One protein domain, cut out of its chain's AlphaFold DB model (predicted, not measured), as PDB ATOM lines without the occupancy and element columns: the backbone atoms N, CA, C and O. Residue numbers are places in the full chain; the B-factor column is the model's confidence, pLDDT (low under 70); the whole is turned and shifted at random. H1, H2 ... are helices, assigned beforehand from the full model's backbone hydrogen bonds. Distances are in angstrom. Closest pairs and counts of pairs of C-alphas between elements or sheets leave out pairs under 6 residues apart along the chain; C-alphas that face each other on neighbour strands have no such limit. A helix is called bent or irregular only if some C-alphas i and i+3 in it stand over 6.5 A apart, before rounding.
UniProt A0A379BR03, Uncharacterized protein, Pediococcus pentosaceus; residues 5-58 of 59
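What this domain is: This is residues 5 to 58 of the 59 residues of an uncharacterized protein of Pediococcus pentosaceus (UniProt A0A379BR03). Two helices make an open L: a long helix, H1, runs to a corner at residues 38 and 39, and a shorter one, H2, turns away from there as the second arm. The helices meet near that corner, and residues 5 to 33 and 47 to 58 stand free. The printed part has 54 residues with two named helices, H1 then H2, and no named strand; the class is all helix. The whole is extended, with a radius of gyration of the C-alphas of 18.5 A, and flat, spanning 54 by 31 by 6 A.

How they stand to each other: H1, residues 5 to 37, leads by a tight link of 2 residues to H2, residues 40 to 56. The two helices are close but not clearly touching, with 1 pair of C-alphas within 8 A. Their closest C-alphas are those of Thr 35 and Leu 43, 7.7 A apart. Their lines stand at a steep tilt of 62 degrees, and they run opposite ways. Their centres are 27.9 A apart. In H1 and H2 every O i to N i+4 pair is within hydrogen-bond range.

Where its parts are: H1 begins at Ile 5, C-alpha at (-56.905, -16.071, -20.413), and ends at Leu 37, C-alpha at (-20.565, -36.342, 3.936); its 33 residues measure 48.2 A from first to last C-alpha. H2 has 17 residues, from Val 40 to Glu 56, and measures 24.8 A; C-alpha 56 is at (-26.982, -13.372, 19.518). Neither helix is bent or irregular.

The domain as a whole: The two C-alphas farthest apart are those of Ile 5 and Lys 41, 55.2 A. The C-alphas of Ile 5 and Lys 58, the first and last printed, are 48.1 A apart. The printed part has no cut. The mean pLDDT of the printed part is 75.2; residues 22 to 39 and residue 58 are under 70.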
ATOM      1  N   ILE A   5     -57.414 -16.803 -21.577       80.69
ATOM      2  CA  ILE A   5     -56.905 -16.071 -20.413       80.69
ATOM      3  C   ILE A   5     -56.796 -16.999 -19.197       80.69
ATOM      4  O   ILE A   5     -55.775 -16.997 -18.507       80.69
ATOM      5  N   GLN A   6     -57.808 -17.843 -18.965       76.19
ATOM      6  CA  GLN A   6     -57.786 -18.840 -17.892       76.19
ATOM      7  C   GLN A   6     -56.686 -19.885 -18.126       76.19
ATOM      8  O   GLN A   6     -55.947 -20.208 -17.195       76.19
ATOM      9  N   ASN A   7     -56.500 -20.331 -19.371       81.81
ATOM     10  CA  ASN A   7     -55.443 -21.282 -19.730       81.81
ATOM     11  C   ASN A   7     -54.035 -20.690 -19.528       81.81
ATOM     12  O   ASN A   7     -53.148 -21.363 -18.994       81.81
ATOM     13  N   LYS A   8     -53.813 -19.418 -19.897       80.81
ATOM     14  CA  LYS A   8     -52.535 -18.723 -19.648       80.81
ATOM     15  C   LYS A   8     -52.248 -18.562 -18.152       80.81
ATOM     16  O   LYS A   8     -51.119 -18.801 -17.721       80.81
ATOM     17  N   ALA A   9     -53.249 -18.188 -17.356       81.44
ATOM     18  CA  ALA A   9     -53.093 -18.023 -15.911       81.44
ATOM     19  C   ALA A   9     -52.754 -19.351 -15.208       81.44
ATOM     20  O   ALA A   9     -51.857 -19.398 -14.362       81.44
ATOM     21  N   GLU A  10     -53.414 -20.440 -15.599       81.50
ATOM     22  CA  GLU A  10     -53.179 -21.781 -15.057       81.50
ATOM     23  C   GLU A  10     -51.780 -22.304 -15.416       81.50
ATOM     24  O   GLU A  10     -51.060 -22.801 -14.547       81.50
ATOM     25  N   LYS A  11     -51.330 -22.080 -16.658       81.06
ATOM     26  CA  LYS A  11     -49.969 -22.427 -17.101       81.06
ATOM     27  C   LYS A  11     -48.896 -21.681 -16.299       81.06
ATOM     28  O   LYS A  11     -47.926 -22.293 -15.848       81.06
ATOM     29  N   ASN A  12     -49.099 -20.387 -16.047       80.56
ATOM     30  CA  ASN A  12     -48.188 -19.575 -15.238       80.56
ATOM     31  C   ASN A  12     -48.149 -20.024 -13.768       80.56
ATOM     32  O   ASN A  12     -47.079 -20.051 -13.156       80.56
ATOM     33  N   ARG A  13     -49.298 -20.403 -13.193       77.69
ATOM     34  CA  ARG A  13     -49.377 -20.925 -11.821       77.69
ATOM     35  C   ARG A  13     -48.652 -22.264 -11.691       77.69
ATOM     36  O   ARG A  13     -47.855 -22.431 -10.769       77.69
ATOM     37  N   ASN A  14     -48.854 -23.172 -12.643       79.88
ATOM     38  CA  ASN A  14     -48.192 -24.476 -12.648       79.88
ATOM     39  C   ASN A  14     -46.671 -24.351 -12.799       79.88
ATOM     40  O   ASN A  14     -45.942 -25.010 -12.063       79.88
ATOM     41  N   GLN A  15     -46.180 -23.446 -13.652       81.00
ATOM     42  CA  GLN A  15     -44.740 -23.175 -13.755       81.00
ATOM     43  C   GLN A  15     -44.138 -22.628 -12.455       81.00
ATOM     44  O   GLN A  15     -43.032 -23.010 -12.077       81.00
ATOM     45  N   ARG A  16     -44.843 -21.736 -11.746       76.25
ATOM     46  CA  ARG A  16     -44.375 -21.230 -10.443       76.25
ATOM     47  C   ARG A  16     -44.318 -22.341  -9.398       76.25
ATOM     48  O   ARG A  16     -43.337 -22.422  -8.664       76.25
ATOM     49  N   ASN A  17     -45.328 -23.209  -9.368       76.31
ATOM     50  CA  ASN A  17     -45.374 -24.348  -8.454       76.31
ATOM     51  C   ASN A  17     -44.268 -25.370  -8.754       76.31
ATOM     52  O   ASN A  17     -43.626 -25.840  -7.821       76.31
ATOM     53  N   GLN A  18     -43.986 -25.653 -10.031       77.62
ATOM     54  CA  GLN A  18     -42.865 -26.511 -10.432       77.62
ATOM     55  C   GLN A  18     -41.521 -25.932  -9.977       77.62
ATOM     56  O   GLN A  18     -40.777 -26.614  -9.285       77.62
ATOM     57  N   LYS A  19     -41.259 -24.642 -10.228       76.81
ATOM     58  CA  LYS A  19     -40.031 -23.975  -9.753       76.81
ATOM     59  C   LYS A  19     -39.897 -23.982  -8.226       76.81
ATOM     60  O   LYS A  19     -38.793 -24.091  -7.698       76.81
ATOM     61  N   ALA A  20     -41.002 -23.827  -7.495       70.25
ATOM     62  CA  ALA A  20     -40.996 -23.909  -6.034       70.25
ATOM     63  C   ALA A  20     -40.705 -25.339  -5.547       70.25
ATOM     64  O   ALA A  20     -39.955 -25.525  -4.584       70.25
ATOM     65  N   HIS A  21     -41.249 -26.343  -6.237       70.75
ATOM     66  CA  HIS A  21     -40.991 -27.747  -5.953       70.75
ATOM     67  C   HIS A  21     -39.529 -28.120  -6.234       70.75
ATOM     68  O   HIS A  21     -38.873 -28.658  -5.350       70.75
ATOM     69  N   GLU A  22     -38.974 -27.722  -7.381       69.94
ATOM     70  CA  GLU A  22     -37.559 -27.923  -7.739       69.94
ATOM     71  C   GLU A  22     -36.604 -27.328  -6.691       69.94
ATOM     72  O   GLU A  22     -35.675 -27.995  -6.241       69.94
ATOM     73  N   LYS A  23     -36.872 -26.102  -6.217       67.94
ATOM     74  CA  LYS A  23     -36.103 -25.488  -5.116       67.94
ATOM     75  C   LYS A  23     -36.192 -26.284  -3.813       67.94
ATOM     76  O   LYS A  23     -35.239 -26.302  -3.036       67.94
ATOM     77  N   THR A  24     -37.339 -26.903  -3.549       63.84
ATOM     78  CA  THR A  24     -37.565 -27.709  -2.341       63.84
ATOM     79  C   THR A  24     -36.829 -29.045  -2.429       63.84
ATOM     80  O   THR A  24     -36.166 -29.424  -1.466       63.84
ATOM     81  N   VAL A  25     -36.866 -29.703  -3.591       65.69
ATOM     82  CA  VAL A  25     -36.106 -30.930  -3.873       65.69
ATOM     83  C   VAL A  25     -34.607 -30.665  -3.730       65.69
ATOM     84  O   VAL A  25     -33.960 -31.339  -2.932       65.69
ATOM     85  N   ALA A  26     -34.093 -29.603  -4.361       62.62
ATOM     86  CA  ALA A  26     -32.689 -29.208  -4.251       62.62
ATOM     87  C   ALA A  26     -32.255 -28.954  -2.794       62.62
ATOM     88  O   ALA A  26     -31.195 -29.407  -2.378       62.62
ATOM     89  N   ARG A  27     -33.089 -28.294  -1.974       62.47
ATOM     90  CA  ARG A  27     -32.816 -28.128  -0.532       62.47
ATOM     91  C   ARG A  27     -32.776 -29.460   0.217       62.47
ATOM     92  O   ARG A  27     -31.960 -29.615   1.126       62.47
ATOM     93  N   SER A  28     -33.659 -30.396  -0.131       65.56
ATOM     94  CA  SER A  28     -33.693 -31.724   0.489       65.56
ATOM     95  C   SER A  28     -32.451 -32.542   0.129       65.56
ATOM     96  O   SER A  28     -31.849 -33.148   1.015       65.56
ATOM     97  N   ASP A  29     -32.008 -32.464  -1.127       59.09
ATOM     98  CA  ASP A  29     -30.824 -33.164  -1.614       59.09
ATOM     99  C   ASP A  29     -29.551 -32.570  -1.018       59.09
ATOM    100  O   ASP A  29     -28.718 -33.319  -0.518       59.09
ATOM    101  N   THR A  30     -29.433 -31.240  -0.935       58.44
ATOM    102  CA  THR A  30     -28.324 -30.588  -0.224       58.44
ATOM    103  C   THR A  30     -28.285 -31.003   1.246       58.44
ATOM    104  O   THR A  30     -27.219 -31.333   1.759       58.44
ATOM    105  N   LYS A  31     -29.435 -31.054   1.934       63.75
ATOM    106  CA  LYS A  31     -29.504 -31.532   3.325       63.75
ATOM    107  C   LYS A  31     -29.042 -32.985   3.437       63.75
ATOM    108  O   LYS A  31     -28.299 -33.319   4.359       63.75
ATOM    109  N   ARG A  32     -29.449 -33.844   2.500       60.16
ATOM    110  CA  ARG A  32     -29.048 -35.254   2.454       60.16
ATOM    111  C   ARG A  32     -27.552 -35.410   2.181       60.16
ATOM    112  O   ARG A  32     -26.908 -36.191   2.868       60.16
ATOM    113  N   TYR A  33     -27.004 -34.619   1.264       58.34
ATOM    114  CA  TYR A  33     -25.588 -34.621   0.898       58.34
ATOM    115  C   TYR A  33     -24.700 -34.127   2.045       58.34
ATOM    116  O   TYR A  33     -23.712 -34.775   2.378       58.34
ATOM    117  N   ILE A  34     -25.107 -33.049   2.729       61.28
ATOM    118  CA  ILE A  34     -24.466 -32.592   3.972       61.28
ATOM    119  C   ILE A  34     -24.498 -33.712   5.010       61.28
ATOM    120  O   ILE A  34     -23.477 -34.023   5.600       61.28
ATOM    121  N   THR A  35     -25.643 -34.370   5.197       60.16
ATOM    122  CA  THR A  35     -25.780 -35.441   6.198       60.16
ATOM    123  C   THR A  35     -24.956 -36.689   5.849       60.16
ATOM    124  O   THR A  35     -24.519 -37.395   6.748       60.16
ATOM    125  N   GLN A  36     -24.748 -36.984   4.562       62.53
ATOM    126  CA  GLN A  36     -23.973 -38.144   4.104       62.53
ATOM    127  C   GLN A  36     -22.457 -37.919   4.139       62.53
ATOM    128  O   GLN A  36     -21.721 -38.885   4.320       62.53
ATOM    129  N   LEU A  37     -21.993 -36.681   3.949       57.88
ATOM    130  CA  LEU A  37     -20.565 -36.342   3.936       57.88
ATOM    131  C   LEU A  37     -20.049 -35.771   5.259       57.88
ATOM    132  O   LEU A  37     -18.842 -35.760   5.472       57.88
ATOM    133  N   ALA A  38     -20.937 -35.285   6.125       60.53
ATOM    134  CA  ALA A  38     -20.564 -34.766   7.430       60.53
ATOM    135  C   ALA A  38     -20.412 -35.903   8.442       60.53
ATOM    136  O   ALA A  38     -21.310 -36.723   8.652       60.53
ATOM    137  N   ASN A  39     -19.281 -35.900   9.135       69.38
ATOM    138  CA  ASN A  39     -19.056 -36.743  10.295       69.38
ATOM    139  C   ASN A  39     -20.002 -36.283  11.413       69.38
ATOM    140  O   ASN A  39     -20.381 -35.112  11.474       69.38
ATOM    141  N   VAL A  40     -20.300 -37.144  12.392       72.38
ATOM    142  CA  VAL A  40     -21.082 -36.741  13.584       72.38
ATOM    143  C   VAL A  40     -20.492 -35.493  14.263       72.38
ATOM    144  O   VAL A  40     -21.240 -34.649  14.752       72.38
ATOM    145  N   LYS A  41     -19.160 -35.340  14.240       74.50
ATOM    146  CA  LYS A  41     -18.461 -34.156  14.763       74.50
ATOM    147  C   LYS A  41     -18.801 -32.874  13.998       74.50
ATOM    148  O   LYS A  41     -19.084 -31.864  14.633       74.50
ATOM    149  N   ASP A  42     -18.844 -32.931  12.671       77.12
ATOM    150  CA  ASP A  42     -19.104 -31.759  11.830       77.12
ATOM    151  C   ASP A  42     -20.559 -31.293  12.003       77.12
ATOM    152  O   ASP A  42     -20.843 -30.102  12.104       77.12
ATOM    153  N   LEU A  43     -21.495 -32.242  12.139       81.38
ATOM    154  CA  LEU A  43     -22.898 -31.934  12.434       81.38
ATOM    155  C   LEU A  43     -23.074 -31.288  13.819       81.38
ATOM    156  O   LEU A  43     -23.879 -30.371  13.969       81.38
ATOM    157  N   GLN A  44     -22.314 -31.730  14.825       82.69
ATOM    158  CA  GLN A  44     -22.318 -31.124  16.162       82.69
ATOM    159  C   GLN A  44     -21.731 -29.708  16.165       82.69
ATOM    160  O   GLN A  44     -22.216 -28.845  16.896       82.69
ATOM    161  N   GLU A  45     -20.706 -29.456  15.354       83.06
ATOM    162  CA  GLU A  45     -20.102 -28.132  15.210       83.06
ATOM    163  C   GLU A  45     -21.060 -27.146  14.530       83.06
ATOM    164  O   GLU A  45     -21.276 -26.046  15.039       83.06
ATOM    165  N   VAL A  46     -21.734 -27.577  13.458       84.19
ATOM    166  CA  VAL A  46     -22.795 -26.791  12.808       84.19
ATOM    167  C   VAL A  46     -23.946 -26.506  13.774       84.19
ATOM    168  O   VAL A  46     -24.437 -25.378  13.821       84.19
ATOM    169  N   GLN A  47     -24.360 -27.494  14.576       86.44
ATOM    170  CA  GLN A  47     -25.410 -27.303  15.577       86.44
ATOM    171  C   GLN A  47     -25.014 -26.241  16.614       86.44
ATOM    172  O   GLN A  47     -25.784 -25.317  16.860       86.44
ATOM    173  N   ARG A  48     -23.791 -26.309  17.156       89.44
ATOM    174  CA  ARG A  48     -23.280 -25.304  18.105       89.44
ATOM    175  C   ARG A  48     -23.207 -23.908  17.497       89.44
ATOM    176  O   ARG A  48     -23.546 -22.933  18.163       89.44
ATOM    177  N   TRP A  49     -22.774 -23.802  16.242       91.19
ATOM    178  CA  TRP A  49     -22.729 -22.521  15.543       91.19
ATOM    179  C   TRP A  49     -24.127 -21.905  15.385       91.19
ATOM    180  O   TRP A  49     -24.308 -20.714  15.641       91.19
ATOM    181  N   LEU A  50     -25.128 -22.719  15.029       91.50
ATOM    182  CA  LEU A  50     -26.520 -22.276  14.933       91.50
ATOM    183  C   LEU A  50     -27.077 -21.820  16.287       91.50
ATOM    184  O   LEU A  50     -27.716 -20.770  16.350       91.50
ATOM    185  N   ASP A  51     -26.811 -22.570  17.357       92.81
ATOM    186  CA  ASP A  51     -27.289 -22.240  18.703       92.81
ATOM    187  C   ASP A  51     -26.710 -20.902  19.191       92.81
ATOM    188  O   ASP A  51     -27.453 -20.043  19.674       92.81
ATOM    189  N   ASN A  52     -25.411 -20.671  18.971       90.31
ATOM    190  CA  ASN A  52     -24.759 -19.402  19.302       90.31
ATOM    191  C   ASN A  52     -25.365 -18.234  18.516       90.31
ATOM    192  O   ASN A  52     -25.720 -17.208  19.096       90.31
ATOM    193  N   ARG A  53     -25.558 -18.403  17.202       87.94
ATOM    194  CA  ARG A  53     -26.115 -17.340  16.358       87.94
ATOM    195  C   ARG A  53     -27.562 -17.004  16.717       87.94
ATOM    196  O   ARG A  53     -27.967 -15.852  16.623       87.94
ATOM    197  N   MET A  54     -28.342 -18.000  17.133       90.88
ATOM    198  CA  MET A  54     -29.704 -17.798  17.626       90.88
ATOM    199  C   MET A  54     -29.739 -17.087  18.981       90.88
ATOM    200  O   MET A  54     -30.705 -16.376  19.243       90.88
ATOM    201  N   SER A  55     -28.723 -17.269  19.829       88.12
ATOM    202  CA  SER A  55     -28.581 -16.516  21.081       88.12
ATOM    203  C   SER A  55     -28.293 -15.040  20.802       88.12
ATOM    204  O   SER A  55     -28.994 -14.184  21.320       88.12
ATOM    205  N   GLU A  56     -27.343 -14.746  19.911       83.69
ATOM    206  CA  GLU A  56     -26.982 -13.372  19.518       83.69
ATOM    207  C   GLU A  56     -28.118 -12.597  18.836       83.69
ATOM    208  O   GLU A  56     -28.085 -11.377  18.791       83.69
ATOM    209  N   LEU A  57     -29.085 -13.296  18.235       82.19
ATOM    210  CA  LEU A  57     -30.254 -12.683  17.595       82.19
ATOM    211  C   LEU A  57     -31.436 -12.484  18.557       82.19
ATOM    212  O   LEU A  57     -32.442 -11.897  18.154       82.19
ATOM    213  N   LYS A  58     -31.368 -13.045  19.770       69.31
ATOM    214  CA  LYS A  58     -32.394 -12.890  20.811       69.31
ATOM    215  C   LYS A  58     -32.077 -11.767  21.802       69.31
ATOM    216  O   LYS A  58     -33.016 -11.323  22.463       69.31
TER     217      LYS A  58